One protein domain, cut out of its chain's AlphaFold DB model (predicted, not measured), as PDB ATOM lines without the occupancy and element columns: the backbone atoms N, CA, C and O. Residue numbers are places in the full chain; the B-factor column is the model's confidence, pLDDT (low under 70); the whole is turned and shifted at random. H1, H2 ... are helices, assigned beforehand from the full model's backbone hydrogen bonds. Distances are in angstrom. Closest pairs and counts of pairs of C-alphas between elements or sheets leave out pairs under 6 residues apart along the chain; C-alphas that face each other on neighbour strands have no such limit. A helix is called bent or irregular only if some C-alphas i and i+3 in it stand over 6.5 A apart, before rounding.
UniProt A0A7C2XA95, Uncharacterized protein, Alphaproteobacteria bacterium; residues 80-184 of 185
ATOM      1  N   ASP A  80     -25.690  -7.596  48.717       45.12
ATOM      2  CA  ASP A  80     -25.614  -9.048  48.473       45.12
ATOM      3  C   ASP A  80     -24.537  -9.485  47.469       45.12
ATOM      4  O   ASP A  80     -23.968 -10.568  47.661       45.12
ATOM      5  N   ASP A  81     -24.153  -8.632  46.511       49.94
ATOM      6  CA  ASP A  81     -22.906  -8.770  45.738       49.94
ATOM      7  C   ASP A  81     -21.710  -8.242  46.562       49.94
ATOM      8  O   ASP A  81     -20.949  -7.387  46.113       49.94
ATOM      9  N   GLU A  82     -21.524  -8.750  47.792       61.59
ATOM     10  CA  GLU A  82     -20.185  -8.655  48.389       61.59
ATOM     11  C   GLU A  82     -19.244  -9.412  47.463       61.59
ATOM     12  O   GLU A  82     -19.516 -10.557  47.075       61.59
ATOM     13  N   GLU A  83     -18.145  -8.746  47.137       75.50
ATOM     14  CA  GLU A  83     -17.000  -9.336  46.476       75.50
ATOM     15  C   GLU A  83     -16.694 -10.705  47.097       75.50
ATOM     16  O   GLU A  83     -16.778 -10.905  48.317       75.50
ATOM     17  N   ILE A  84     -16.425 -11.692  46.243       87.50
ATOM     18  CA  ILE A  84     -16.069 -13.022  46.718       87.50
ATOM     19  C   ILE A  84     -14.775 -12.892  47.528       87.50
ATOM     20  O   ILE A  84     -13.748 -12.482  46.998       87.50
ATOM     21  N   ASP A  85     -14.822 -13.263  48.808       90.25
ATOM     22  CA  ASP A  85     -13.645 -13.385  49.665       90.25
ATOM     23  C   ASP A  85     -12.784 -14.526  49.112       90.25
ATOM     24  O   ASP A  85     -13.081 -15.710  49.309       90.25
ATOM     25  N   VAL A  86     -11.745 -14.145  48.366       90.50
ATOM     26  CA  VAL A  86     -10.836 -15.064  47.676       90.50
ATOM     27  C   VAL A  86     -10.170 -16.012  48.667       90.50
ATOM     28  O   VAL A  86     -10.130 -17.209  48.406       90.50
ATOM     29  N   GLY A  87      -9.732 -15.525  49.833       90.44
ATOM     30  CA  GLY A  87      -9.076 -16.366  50.839       90.44
ATOM     31  C   GLY A  87     -10.023 -17.416  51.425       90.44
ATOM     32  O   GLY A  87      -9.648 -18.572  51.635       90.44
ATOM     33  N   ARG A  88     -11.296 -17.059  51.632       91.19
ATOM     34  CA  ARG A  88     -12.316 -18.041  52.024       91.19
ATOM     35  C   ARG A  88     -12.590 -19.047  50.915       91.19
ATOM     36  O   ARG A  88     -12.722 -20.239  51.200       91.19
ATOM     37  N   LEU A  89     -12.744 -18.578  49.679       93.38
ATOM     38  CA  LEU A  89     -13.006 -19.467  48.554       93.38
ATOM     39  C   LEU A  89     -11.831 -20.433  48.363       93.38
ATOM     40  O   LEU A  89     -12.063 -21.632  48.269       93.38
ATOM     41  N   GLU A  90     -10.588 -19.959  48.440       93.94
ATOM     42  CA  GLU A  90      -9.373 -20.780  48.423       93.94
ATOM     43  C   GLU A  90      -9.428 -21.899  49.474       93.94
ATOM     44  O   GLU A  90      -9.227 -23.074  49.146       93.94
ATOM     45  N   ALA A  91      -9.762 -21.566  50.727       91.38
ATOM     46  CA  ALA A  91      -9.857 -22.543  51.812       91.38
ATOM     47  C   ALA A  91     -10.902 -23.642  51.539       91.38
ATOM     48  O   ALA A  91     -10.711 -24.792  51.942       91.38
ATOM     49  N   ILE A  92     -11.983 -23.308  50.828       92.81
ATOM     50  CA  ILE A  92     -13.033 -24.252  50.417       92.81
ATOM     51  C   ILE A  92     -12.600 -25.071  49.200       92.81
ATOM     52  O   ILE A  92     -12.878 -26.269  49.133       92.81
ATOM     53  N   LEU A  93     -11.906 -24.456  48.241       91.06
ATOM     54  CA  LEU A  93     -11.458 -25.125  47.023       91.06
ATOM     55  C   LEU A  93     -10.321 -26.108  47.285       91.06
ATOM     56  O   LEU A  93     -10.274 -27.155  46.646       91.06
ATOM     57  N   LYS A  94      -9.440 -25.829  48.247       89.00
ATOM     58  CA  LYS A  94      -8.303 -26.691  48.593       89.00
ATOM     59  C   LYS A  94      -8.688 -28.167  48.824       89.00
ATOM     60  O   LYS A  94      -8.114 -29.021  48.147       89.00
ATOM     61  N   PRO A  95      -9.651 -28.523  49.699       84.94
ATOM     62  CA  PRO A  95     -10.079 -29.915  49.856       84.94
ATOM     63  C   PRO A  95     -10.814 -30.468  48.623       84.94
ATOM     64  O   PRO A  95     -10.645 -31.644  48.298       84.94
ATOM     65  N   SER A  96     -11.594 -29.647  47.910       83.19
ATOM     66  CA  SER A  96     -12.291 -30.065  46.683       83.19
ATOM     67  C   SER A  96     -11.320 -30.442  45.565       83.19
ATOM     68  O   SER A  96     -11.490 -31.484  44.938       83.19
ATOM     69  N   LEU A  97     -10.275 -29.644  45.354       83.38
ATOM     70  CA  LEU A  97      -9.244 -29.896  44.349       83.38
ATOM     71  C   LEU A  97      -8.408 -31.126  44.699       83.38
ATOM     72  O   LEU A  97      -8.156 -31.947  43.826       83.38
ATOM     73  N   VAL A  98      -8.063 -31.333  45.975       80.56
ATOM     74  CA  VAL A  98      -7.404 -32.578  46.413       80.56
ATOM     75  C   VAL A  98      -8.280 -33.799  46.116       80.56
ATOM     76  O   VAL A  98      -7.782 -34.798  45.597       80.56
ATOM     77  N   SER A  99      -9.586 -33.719  46.402       77.00
ATOM     78  CA  SER A  99     -10.522 -34.810  46.111       77.00
ATOM     79  C   SER A  99     -10.710 -35.054  44.612       77.00
ATOM     80  O   SER A  99     -10.981 -36.191  44.228       77.00
ATOM     81  N   LEU A 100     -10.636 -34.009  43.789       74.88
ATOM     82  CA  LEU A 100     -10.805 -34.094  42.340       74.88
ATOM     83  C   LEU A 100      -9.544 -34.620  41.649       74.88
ATOM     84  O   LEU A 100      -9.651 -35.441  40.751       74.88
ATOM     85  N   LEU A 101      -8.361 -34.199  42.093       76.81
ATOM     86  CA  LEU A 101      -7.077 -34.559  41.484       76.81
ATOM     87  C   LEU A 101      -6.480 -35.862  42.041       76.81
ATOM     88  O   LEU A 101      -5.396 -36.276  41.633       76.81
ATOM     89  N   GLY A 102      -7.148 -36.510  43.003       69.38
ATOM     90  CA  GLY A 102      -6.700 -37.785  43.575       69.38
ATOM     91  C   GLY A 102      -5.337 -37.713  44.274       69.38
ATOM     92  O   GLY A 102      -4.672 -38.732  44.424       69.38
ATOM     93  N   GLY A 103      -4.903 -36.514  44.679       64.25
ATOM     94  CA  GLY A 103      -3.602 -36.289  45.313       64.25
ATOM     95  C   GLY A 103      -2.404 -36.200  44.359       64.25
ATOM     96  O   GLY A 103      -1.283 -36.044  44.844       64.25
ATOM     97  N   GLY A 104      -2.606 -36.255  43.037       64.81
ATOM     98  CA  GLY A 104      -1.547 -35.960  42.071       64.81
ATOM     99  C   GLY A 104      -1.091 -34.509  42.222       64.81
ATOM    100  O   GLY A 104      -1.878 -33.601  41.981       64.81
ATOM    101  N   ARG A 105       0.155 -34.294  42.664       62.69
ATOM    102  CA  ARG A 105       0.751 -32.960  42.821       62.69
ATOM    103  C   ARG A 105       1.930 -32.774  41.875       62.69
ATOM    104  O   ARG A 105       2.882 -33.553  41.904       62.69
ATOM    105  N   ARG A 106       1.892 -31.711  41.082       65.62
ATOM    106  CA  ARG A 106       3.004 -31.150  40.316       65.62
ATOM    107  C   ARG A 106       3.668 -30.027  41.116       65.62
ATOM    108  O   ARG A 106       3.148 -29.512  42.108       65.62
ATOM    109  N   ARG A 107       4.875 -29.653  40.698       54.97
ATOM    110  CA  ARG A 107       5.618 -28.538  41.297       54.97
ATOM    111  C   ARG A 107       4.875 -27.232  40.977       54.97
ATOM    112  O   ARG A 107       4.780 -26.884  39.808       54.97
ATOM    113  N   GLY A 108       4.371 -26.532  41.996       63.28
ATOM    114  CA  GLY A 108       3.572 -25.303  41.840       63.28
ATOM    115  C   GLY A 108       2.095 -25.436  42.234       63.28
ATOM    116  O   GLY A 108       1.422 -24.421  42.397       63.28
ATOM    117  N   ASP A 109       1.613 -26.655  42.491       73.94
ATOM    118  CA  ASP A 109       0.203 -26.917  42.822       73.94
ATOM    119  C   ASP A 109      -0.244 -26.350  44.176       73.94
ATOM    120  O   ASP A 109      -1.441 -26.257  44.446       73.94
ATOM    121  N   ASP A 110       0.693 -25.935  45.032       75.62
ATOM    122  CA  ASP A 110       0.368 -25.311  46.317       75.62
ATOM    123  C   ASP A 110      -0.369 -23.968  46.142       75.62
ATOM    124  O   ASP A 110      -1.135 -23.583  47.024       75.62
ATOM    125  N   HIS A 111      -0.203 -23.297  44.994       85.12
ATOM    126  CA  HIS A 111      -0.908 -22.054  44.649       85.12
ATOM    127  C   HIS A 111      -2.192 -22.279  43.841       85.12
ATOM    128  O   HIS A 111      -2.986 -21.353  43.680       85.12
ATOM    129  N   LEU A 112      -2.419 -23.498  43.343       87.00
ATOM    130  CA  LEU A 112      -3.548 -23.813  42.467       87.00
ATOM    131  C   LEU A 112      -4.914 -23.468  43.093       87.00
ATOM    132  O   LEU A 112      -5.738 -22.887  42.388       87.00
ATOM    133  N   PRO A 113      -5.181 -23.740  44.389       89.88
ATOM    134  CA  PRO A 113      -6.440 -23.335  45.011       89.88
ATOM    135  C   PRO A 113      -6.651 -21.817  45.033       89.88
ATOM    136  O   PRO A 113      -7.781 -21.372  44.844       89.88
ATOM    137  N   GLY A 114      -5.580 -21.040  45.231       88.94
ATOM    138  CA  GLY A 114      -5.628 -19.576  45.231       88.94
ATOM    139  C   GLY A 114      -5.925 -19.032  43.836       88.94
ATOM    140  O   GLY A 114      -6.889 -18.295  43.654       88.94
ATOM    141  N   LEU A 115      -5.189 -19.502  42.823       89.94
ATOM    142  CA  LEU A 115      -5.412 -19.124  41.421       89.94
ATOM    143  C   LEU A 115      -6.821 -19.497  40.937       89.94
ATOM    144  O   LEU A 115      -7.479 -18.721  40.245       89.94
ATOM    145  N   ALA A 116      -7.316 -20.674  41.330       91.56
ATOM    146  CA  ALA A 116      -8.672 -21.105  41.016       91.56
ATOM    147  C   ALA A 116      -9.731 -20.211  41.686       91.56
ATOM    148  O   ALA A 116     -10.744 -19.883  41.064       91.56
ATOM    149  N   ALA A 117      -9.500 -19.811  42.941       93.50
ATOM    150  CA  ALA A 117     -10.388 -18.917  43.673       93.50
ATOM    151  C   ALA A 117     -10.429 -17.519  43.044       93.50
ATOM    152  O   ALA A 117     -11.518 -16.987  42.835       93.50
ATOM    153  N   GLU A 118      -9.274 -16.958  42.679       91.06
ATOM    154  CA  GLU A 118      -9.171 -15.675  41.976       91.06
ATOM    155  C   GLU A 118      -9.899 -15.720  40.628       91.06
ATOM    156  O   GLU A 118     -10.777 -14.898  40.363       91.06
ATOM    157  N   ALA A 119      -9.610 -16.727  39.797       92.81
ATOM    158  CA  ALA A 119     -10.256 -16.889  38.496       92.81
ATOM    159  C   ALA A 119     -11.786 -16.994  38.621       92.81
ATOM    160  O   ALA A 119     -12.533 -16.357  37.867       92.81
ATOM    161  N   ALA A 120     -12.271 -17.759  39.603       94.50
ATOM    162  CA  ALA A 120     -13.695 -17.892  39.876       94.50
ATOM    163  C   ALA A 120     -14.315 -16.590  40.408       94.50
ATOM    164  O   ALA A 120     -15.428 -16.256  40.005       94.50
ATOM    165  N   ALA A 121     -13.614 -15.832  41.256       91.00
ATOM    166  CA  ALA A 121     -14.075 -14.538  41.760       91.00
ATOM    167  C   ALA A 121     -14.202 -13.503  40.630       91.00
ATOM    168  O   ALA A 121     -15.253 -12.877  40.483       91.00
ATOM    169  N   HIS A 122     -13.195 -13.390  39.760       87.81
ATOM    170  CA  HIS A 122     -13.261 -12.514  38.587       87.81
ATOM    171  C   HIS A 122     -14.390 -12.917  37.633       87.81
ATOM    172  O   HIS A 122     -15.154 -12.068  37.169       87.81
ATOM    173  N   THR A 123     -14.553 -14.220  37.390       89.88
ATOM    174  CA  THR A 123     -15.645 -14.741  36.558       89.88
ATOM    175  C   THR A 123     -17.009 -14.474  37.196       89.88
ATOM    176  O   THR A 123     -17.948 -14.102  36.499       89.88
ATOM    177  N   TYR A 124     -17.135 -14.607  38.518       88.75
ATOM    178  CA  TYR A 124     -18.360 -14.296  39.255       88.75
ATOM    179  C   TYR A 124     -18.781 -12.837  39.068       88.75
ATOM    180  O   TYR A 124     -19.948 -12.564  38.773       88.75
ATOM    181  N   VAL A 125     -17.826 -11.911  39.186       85.50
ATOM    182  CA  VAL A 125     -18.056 -10.479  38.965       85.50
ATOM    183  C   VAL A 125     -18.437 -10.221  37.510       85.50
ATOM    184  O   VAL A 125     -19.444  -9.566  37.252       85.50
ATOM    185  N   ALA A 126     -17.716 -10.793  36.546       80.94
ATOM    186  CA  ALA A 126     -18.039 -10.635  35.130       80.94
ATOM    187  C   ALA A 126     -19.450 -11.153  34.797       80.94
ATOM    188  O   ALA A 126     -20.231 -10.460  34.144       80.94
ATOM    189  N   LEU A 127     -19.826 -12.330  35.311       78.50
ATOM    190  CA  LEU A 127     -21.143 -12.936  35.091       78.50
ATOM    191  C   LEU A 127     -22.296 -12.116  35.675       78.50
ATOM    192  O   LEU A 127     -23.427 -12.275  35.210       78.50
ATOM    193  N   SER A 128     -22.036 -11.233  36.641       76.94
ATOM    194  CA  SER A 128     -23.056 -10.315  37.166       76.94
ATOM    195  C   SER A 128     -23.582  -9.346  36.099       76.94
ATOM    196  O   SER A 128     -24.737  -8.937  36.159       76.94
ATOM    197  N   THR A 129     -22.762  -9.037  35.086       71.38
ATOM    198  CA  THR A 129     -23.087  -8.065  34.029       71.38
ATOM    199  C   THR A 129     -23.824  -8.671  32.837       71.38
ATOM    200  O   THR A 129     -24.449  -7.949  32.065       71.38
ATOM    201  N   VAL A 130     -23.760  -9.995  32.678       75.88
ATOM    202  CA  VAL A 130     -24.261 -10.698  31.483       75.88
ATOM    203  C   VAL A 130     -25.266 -11.803  31.802       75.88
ATOM    204  O   VAL A 130     -25.833 -12.402  30.890       75.88
ATOM    205  N   THR A 131     -25.514 -12.096  33.083       74.62
ATOM    206  CA  THR A 131     -26.474 -13.125  33.503       74.62
ATOM    207  C   THR A 131     -27.333 -12.671  34.678       74.62
ATOM    208  O   THR A 131     -26.920 -11.873  35.511       74.62
ATOM    209  N   THR A 132     -28.532 -13.245  34.790       74.88
ATOM    210  CA  THR A 132     -29.468 -12.969  35.892       74.88
ATOM    211  C   THR A 132     -29.271 -13.873  37.111       74.88
ATOM    212  O   THR A 132     -29.909 -13.651  38.142       74.88
ATOM    213  N   ARG A 133     -28.399 -14.892  37.031       74.06
ATOM    214  CA  ARG A 133     -28.124 -15.809  38.153       74.06
ATOM    215  C   ARG A 133     -27.471 -15.059  39.307       74.06
ATOM    216  O   ARG A 133     -26.781 -14.068  39.080       74.06
ATOM    217  N   ARG A 134     -27.662 -15.530  40.544       79.06
ATOM    218  CA  ARG A 134     -27.171 -14.870  41.770       79.06
ATOM    219  C   ARG A 134     -26.628 -15.876  42.778       79.06
ATOM    220  O   ARG A 134     -26.857 -17.076  42.641       79.06
ATOM    221  N   GLY A 135     -25.923 -15.373  43.792       85.56
ATOM    222  CA  GLY A 135     -25.522 -16.163  44.956       85.56
ATOM    223  C   GLY A 135     -24.753 -17.431  44.580       85.56
ATOM    224  O   GLY A 135     -23.874 -17.401  43.716       85.56
ATOM    225  N   ALA A 136     -25.114 -18.551  45.206       87.81
ATOM    226  CA  ALA A 136     -24.470 -19.840  44.973       87.81
ATOM    227  C   ALA A 136     -24.582 -20.318  43.513       87.81
ATOM    228  O   ALA A 136     -23.630 -20.899  42.997       87.81
ATOM    229  N   ASP A 137     -25.679 -20.026  42.812       86.62
ATOM    230  CA  ASP A 137     -25.861 -20.473  41.424       86.62
ATOM    231  C   ASP A 137     -24.910 -19.766  40.455       86.62
ATOM    232  O   ASP A 137     -24.377 -20.390  39.533       86.62
ATOM    233  N   ARG A 138     -24.661 -18.466  40.672       88.94
ATOM    234  CA  ARG A 138     -23.670 -17.710  39.890       88.94
ATOM    235  C   ARG A 138     -22.250 -18.192  40.197       88.94
ATOM    236  O   ARG A 138     -21.453 -18.348  39.278       88.94
ATOM    237  N   LEU A 139     -21.945 -18.494  41.461       92.75
ATOM    238  CA  LEU A 139     -20.626 -19.005  41.851       92.75
ATOM    239  C   LEU A 139     -20.376 -20.412  41.305       92.75
ATOM    240  O   LEU A 139     -19.295 -20.681  40.793       92.75
ATOM    241  N   ALA A 140     -21.386 -21.280  41.304       92.81
ATOM    242  CA  ALA A 140     -21.295 -22.580  40.651       92.81
ATOM    243  C   ALA A 140     -21.035 -22.430  39.142       92.81
ATOM    244  O   ALA A 140     -20.193 -23.136  38.592       92.81
ATOM    245  N   GLN A 141     -21.703 -21.481  38.474       91.44
ATOM    246  CA  GLN A 141     -21.452 -21.189  37.061       91.44
ATOM    247  C   GLN A 141     -20.018 -20.698  36.809       91.44
ATOM    248  O   GLN A 141     -19.425 -21.099  35.811       91.44
ATOM    249  N   ALA A 142     -19.458 -19.885  37.708       93.56
ATOM    250  CA  ALA A 142     -18.081 -19.402  37.624       93.56
ATOM    251  C   ALA A 142     -17.034 -20.504  37.882       93.56
ATOM    252  O   ALA A 142     -16.008 -20.551  37.212       93.56
ATOM    253  N   LEU A 143     -17.302 -21.421  38.816       94.31
ATOM    254  CA  LEU A 143     -16.377 -22.499  39.194       94.31
ATOM    255  C   LEU A 143     -16.262 -23.608  38.144       94.31
ATOM    256  O   LEU A 143     -15.213 -24.233  38.019       94.31
ATOM    257  N   ARG A 144     -17.331 -23.867  37.385       91.81
ATOM    258  CA  ARG A 144     -17.353 -24.922  36.362       91.81
ATOM    259  C   ARG A 144     -16.217 -24.827  35.334       91.81
ATOM    260  O   ARG A 144     -15.519 -25.823  35.178       91.81
ATOM    261  N   PRO A 145     -16.024 -23.709  34.608       90.75
ATOM    262  CA  PRO A 145     -14.942 -23.625  33.632       90.75
ATOM    263  C   PRO A 145     -13.569 -23.749  34.302       90.75
ATOM    264  O   PRO A 145     -12.722 -24.467  33.793       90.75
ATOM    265  N   VAL A 146     -13.382 -23.165  35.491       92.31
ATOM    266  CA  VAL A 146     -12.119 -23.258  36.243       92.31
ATOM    267  C   VAL A 146     -11.769 -24.712  36.569       92.31
ATOM    268  O   VAL A 146     -10.668 -25.169  36.284       92.31
ATOM    269  N   PHE A 147     -12.712 -25.479  37.116       90.12
ATOM    270  CA  PHE A 147     -12.494 -26.901  37.384       90.12
ATOM    271  C   PHE A 147     -12.300 -27.726  36.108       90.12
ATOM    272  O   PHE A 147     -11.571 -28.711  36.145       90.12
ATOM    273  N   ALA A 148     -12.940 -27.357  34.998       88.88
ATOM    274  CA  ALA A 148     -12.783 -28.065  33.729       88.88
ATOM    275  C   ALA A 148     -11.372 -27.907  33.164       88.88
ATOM    276  O   ALA A 148     -10.765 -28.917  32.818       88.88
ATOM    277  N   GLU A 149     -10.839 -26.686  33.159       89.19
ATOM    278  CA  GLU A 149      -9.463 -26.415  32.728       89.19
ATOM    279  C   GLU A 149      -8.448 -27.126  33.627       89.19
ATOM    280  O   GLU A 149      -7.561 -27.817  33.136       89.19
ATOM    281  N   ILE A 150      -8.638 -27.073  34.952       87.19
ATOM    282  CA  ILE A 150      -7.766 -27.792  35.892       87.19
ATOM    283  C   ILE A 150      -7.797 -29.300  35.626       87.19
ATOM    284  O   ILE A 150      -6.761 -29.949  35.600       87.19
ATOM    285  N   LEU A 151      -8.971 -29.899  35.426       85.81
ATOM    286  CA  LEU A 151      -9.053 -31.336  35.152       85.81
ATOM    287  C   LEU A 151      -8.435 -31.706  33.796       85.81
ATOM    288  O   LEU A 151      -7.826 -32.771  33.692       85.81
ATOM    289  N   ALA A 152      -8.569 -30.844  32.786       84.88
ATOM    290  CA  ALA A 152      -7.956 -31.039  31.476       84.88
ATOM    291  C   ALA A 152      -6.422 -31.026  31.565       84.88
ATOM    292  O   ALA A 152      -5.780 -31.939  31.050       84.88
ATOM    293  N   ASP A 153      -5.846 -30.077  32.307       84.44
ATOM    294  CA  ASP A 153      -4.398 -29.979  32.527       84.44
ATOM    295  C   ASP A 153      -3.811 -31.216  33.217       84.44
ATOM    296  O   ASP A 153      -2.638 -31.550  33.024       84.44
ATOM    297  N   PHE A 154      -4.611 -31.904  34.032       79.12
ATOM    298  CA  PHE A 154      -4.218 -33.106  34.768       79.12
ATOM    299  C   PHE A 154      -4.608 -34.412  34.062       79.12
ATOM    300  O   PHE A 154      -4.454 -35.477  34.658       79.12
ATOM    301  N   GLU A 155      -5.083 -34.343  32.811       77.31
ATOM    302  CA  GLU A 155      -5.553 -35.499  32.028       77.31
ATOM    303  C   GLU A 155      -6.561 -36.363  32.810       77.31
ATOM    304  O   GLU A 155      -6.560 -37.596  32.761       77.31
ATOM    305  N   ALA A 156      -7.417 -35.705  33.595       73.31
ATOM    306  CA  ALA A 156      -8.317 -36.389  34.502       73.31
ATOM    307  C   ALA A 156      -9.337 -37.264  33.738       73.31
ATOM    308  O   ALA A 156      -9.855 -36.857  32.693       73.31
ATOM    309  N   PRO A 157      -9.703 -38.448  34.269       73.31
ATOM    310  CA  PRO A 157     -10.706 -39.312  33.653       73.31
ATOM    311  C   PRO A 157     -12.050 -38.611  33.410       73.31
ATOM    312  O   PRO A 157     -12.544 -37.879  34.270       73.31
ATOM    313  N   ALA A 158     -12.727 -38.945  32.306       74.44
ATOM    314  CA  ALA A 158     -14.040 -38.386  31.947       74.44
ATOM    315  C   ALA A 158     -15.125 -38.570  33.036       74.44
ATOM    316  O   ALA A 158     -16.076 -37.789  33.129       74.44
ATOM    317  N   SER A 159     -14.976 -39.579  33.900       74.44
ATOM    318  CA  SER A 159     -15.850 -39.810  35.057       74.44
ATOM    319  C   SER A 159     -15.774 -38.696  36.111       74.44
ATOM    320  O   SER A 159     -16.750 -38.468  36.828       74.44
ATOM    321  N   LEU A 160     -14.657 -37.968  36.195       71.25
ATOM    322  CA  LEU A 160     -14.499 -36.801  37.066       71.25
ATOM    323  C   LEU A 160     -15.108 -35.546  36.440       71.25
ATOM    324  O   LEU A 160     -15.766 -34.777  37.141       71.25
ATOM    325  N   THR A 161     -15.021 -35.393  35.118       67.94
ATOM    326  CA  THR A 161     -15.712 -34.327  34.374       67.94
ATOM    327  C   THR A 161     -17.231 -34.406  34.557       67.94
ATOM    328  O   THR A 161     -17.897 -33.387  34.725       67.94
ATOM    329  N   ALA A 162     -17.794 -35.617  34.633       72.25
ATOM    330  CA  ALA A 162     -19.216 -35.823  34.924       72.25
ATOM    331  C   ALA A 162     -19.626 -35.381  36.348       72.25
ATOM    332  O   ALA A 162     -20.792 -35.073  36.597       72.25
ATOM    333  N   ARG A 163     -18.679 -35.325  37.294       81.62
ATOM    334  CA  ARG A 163     -18.910 -34.904  38.690       81.62
ATOM    335  C   ARG A 163     -18.709 -33.408  38.919       81.62
ATOM    336  O   ARG A 163     -19.089 -32.893  39.969       81.62
ATOM    337  N   LEU A 164     -18.155 -32.719  37.936       84.31
ATOM    338  CA  LEU A 164     -17.699 -31.339  38.009       84.31
ATOM    339  C   LEU A 164     -18.832 -30.363  38.364       84.31
ATOM    340  O   LEU A 164     -18.677 -29.524  39.249       84.31
ATOM    341  N   GLU A 165     -20.018 -30.551  37.775       86.12
ATOM    342  CA  GLU A 165     -21.227 -29.787  38.122       86.12
ATOM    343  C   GLU A 165     -21.582 -29.918  39.609       86.12
ATOM    344  O   GLU A 165     -21.910 -28.937  40.279       86.12
ATOM    345  N   LYS A 166     -21.516 -31.145  40.137       88.62
ATOM    346  CA  LYS A 166     -21.867 -31.440  41.526       88.62
ATOM    347  C   LYS A 166     -20.861 -30.817  42.489       88.62
ATOM    348  O   LYS A 166     -21.274 -30.234  43.488       88.62
ATOM    349  N   GLU A 167     -19.567 -30.910  42.187       89.25
ATOM    350  CA  GLU A 167     -18.523 -30.318  43.029       89.25
ATOM    351  C   GLU A 167     -18.555 -28.781  42.985       89.25
ATOM    352  O   GLU A 167     -18.455 -28.148  44.033       89.25
ATOM    353  N   ALA A 168     -18.797 -28.169  41.818       91.75
ATOM    354  CA  ALA A 168     -18.945 -26.715  41.691       91.75
ATOM    355  C   ALA A 168     -20.127 -26.183  42.518       91.75
ATOM    356  O   ALA A 168     -19.984 -25.216  43.267       91.75
ATOM    357  N   ARG A 169     -21.287 -26.854  42.450       92.50
ATOM    358  CA  ARG A 169     -22.451 -26.509  43.283       92.50
ATOM    359  C   ARG A 169     -22.175 -26.690  44.768       92.50
ATOM    360  O   ARG A 169     -22.577 -25.849  45.565       92.50
ATOM    361  N   ARG A 170     -21.487 -27.772  45.146       92.00
ATOM    362  CA  ARG A 170     -21.137 -28.048  46.541       92.00
ATOM    363  C   ARG A 170     -20.223 -26.963  47.106       92.00
ATOM    364  O   ARG A 170     -20.549 -26.406  48.147       92.00
ATOM    365  N   ALA A 171     -19.137 -26.633  46.410       92.12
ATOM    366  CA  ALA A 171     -18.209 -25.585  46.829       92.12
ATOM    367  C   ALA A 171     -18.913 -24.224  46.957       92.12
ATOM    368  O   ALA A 171     -18.749 -23.534  47.964       92.12
ATOM    369  N   ALA A 172     -19.768 -23.876  45.990       92.56
ATOM    370  CA  ALA A 172     -20.553 -22.649  46.044       92.56
ATOM    371  C   ALA A 172     -21.522 -22.617  47.240       92.56
ATOM    372  O   ALA A 172     -21.579 -21.622  47.962       92.56
ATOM    373  N   ALA A 173     -22.250 -23.707  47.495       92.44
ATOM    374  CA  ALA A 173     -23.149 -23.808  48.641       92.44
ATOM    375  C   ALA A 173     -22.393 -23.679  49.973       92.44
ATOM    376  O   ALA A 173     -22.806 -22.906  50.837       92.44
ATOM    377  N   THR A 174     -21.252 -24.363  50.118       92.62
ATOM    378  CA  THR A 174     -20.397 -24.270  51.310       92.62
ATOM    379  C   THR A 174     -19.894 -22.844  51.538       92.62
ATOM    380  O   THR A 174     -19.921 -22.364  52.671       92.62
ATOM    381  N   TYR A 175     -19.503 -22.130  50.478       92.62
ATOM    382  CA  TYR A 175     -19.061 -20.738  50.580       92.62
ATOM    383  C   TYR A 175     -20.156 -19.821  51.133       92.62
ATOM    384  O   TYR A 175     -19.923 -19.065  52.081       92.62
ATOM    385  N   PHE A 176     -21.366 -19.907  50.580       88.19
ATOM    386  CA  PHE A 176     -22.479 -19.065  51.019       88.19
ATOM    387  C   PHE A 176     -23.005 -19.453  52.406       88.19
ATOM    388  O   PHE A 176     -23.386 -18.565  53.171       88.19
ATOM    389  N   GLN A 177     -22.947 -20.736  52.778       88.19
ATOM    390  CA  GLN A 177     -23.241 -21.172  54.142       88.19
ATOM    391  C   GLN A 177     -22.259 -20.542  55.144       88.19
ATOM    392  O   GLN A 177     -22.697 -19.839  56.056       88.19
ATOM    393  N   ALA A 178     -20.948 -20.684  54.922       85.00
ATOM    394  CA  ALA A 178     -19.918 -20.101  55.789       85.00
ATOM    395  C   ALA A 178     -20.017 -18.562  55.871       85.00
ATOM    396  O   ALA A 178     -19.766 -17.954  56.914       85.00
ATOM    397  N   ARG A 179     -20.429 -17.910  54.775       80.88
ATOM    398  CA  ARG A 179     -20.703 -16.464  54.742       80.88
ATOM    399  C   ARG A 179     -21.893 -16.074  55.611       80.88
ATOM    400  O   ARG A 179     -21.811 -15.076  56.324       80.88
ATOM    401  N   SER A 180     -22.967 -16.857  55.578       75.31
ATOM    402  CA  SER A 180     -24.157 -16.606  56.394       75.31
ATOM    403  C   SER A 180     -23.906 -16.800  57.894       75.31
ATOM    404  O   SER A 180     -24.432 -16.033  58.698       75.31
ATOM    405  N   GLU A 181     -23.060 -17.762  58.270       74.88
ATOM    406  CA  GLU A 181     -22.691 -18.037  59.663       74.88
ATOM    407  C   GLU A 181     -21.876 -16.881  60.264       74.88
ATOM    408  O   GLU A 181     -22.193 -16.419  61.357       74.88
ATOM    409  N   LYS A 182     -20.911 -16.319  59.518       65.94
ATOM    410  CA  LYS A 182     -20.127 -15.152  59.968       65.94
ATOM    411  C   LYS A 182     -20.962 -13.873  60.106       65.94
ATOM    412  O   LYS A 182     -20.644 -13.044  60.940       65.94
ATOM    413  N   ARG A 183     -22.018 -13.694  59.301       59.50
ATOM    414  CA  ARG A 183     -22.928 -12.534  59.419       59.50
ATOM    415  C   ARG A 183     -23.837 -12.604  60.658       59.50
ATOM    416  O   ARG A 183     -24.448 -11.597  60.998       59.50
ATOM    417  N   ARG A 184     -23.983 -13.779  61.285       54.72
ATOM    418  CA  ARG A 184     -24.839 -14.003  62.467       54.72
ATOM    419  C   ARG A 184     -24.078 -13.997  63.799       54.72
ATOM    420  O   ARG A 184     -24.739 -13.981  64.834       54.72
TER     421      ARG A 184
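Overview. This is residues 80 to 184 of the 185 residues of an uncharacterized protein of Alphaproteobacteria bacterium (UniProt A0A7C2XA95). Four crossed helices, H1, H2, the bent H3 and H5, close a ring: H1 packs on H2, H2 on H3, H3 on H5, and H5 back on H1, with H2 and H5 on opposite sides. The short H4 sits at one end, between H3 and H5 along the chain. The 105 printed residues include five named helices, H1 to H5 in order, and no named strand; the class is all helix. The whole is compact, with a radius of gyration of the C-alphas of 13.4 A and spans of 37, 27 and 20 A.

Arrangement. H1, residues 86 to 101, touches residues 113 to 121 alone of H2, residues 109 to 130; the closest C-alphas, of Glu 90 and Gly 114, are 5.1 A apart, and the tilt is steep, 64 degrees. H1 touches residues 167 to 175 alone of H5, residues 164 to 182, closest at the C-alphas of Ile 92 and Ala 171, 6.4 A; they run opposite ways at a shallow tilt of 33 degrees, only just short of steep. H3, residues 135 to 153, was assigned as one helix by its hydrogen bonds but is bent: C-alphas 142 and 145 are 6.6 A apart, between arms H3a, residues 135 to 142, and H3b, residues 145 to 153. H3a touches residues 120 to 128 alone of H2, closest at the C-alphas of Ala 120 and Ala 142, 5.2 A. H3a touches H5, closest at the C-alphas of Ala 140 and Arg 169, 4.9 A. H3b only just touches H4, residues 158 to 161, with 3 pairs of C-alphas within 8 A, the closest those of Ala 148 and Thr 161, 6.9 A. H2 and H5 are apart. Every O i to N i+4 pair is within hydrogen-bond range in H3a, H3b and H5, against 10 of 12 in H1 and 14 of 18 in H2; H4 is too short for one.

Along the chain. H1 begins at C-alpha 86 (-10.836, -15.064, 47.676), is 20.8 A long and has a kink of 36 degrees near residue 93. H2 is 31.5 A long and irregular, C-alphas 110 and 113 being 7.2 A apart. H3a measures 10.9 A, H3b 12.4 A and H4 5.0 A. H5, 27.4 A long, ends at C-alpha 182 (-20.127, -15.152, 59.968).

Size, cuts and confidence. The C-alphas farthest apart, of Glu 155 and Arg 184, are 42.0 A apart. The printed part has no cut, and no link is long. The pLDDT is under 70 at residues 80 to 82, 102 to 108, 161 and 182 to 184.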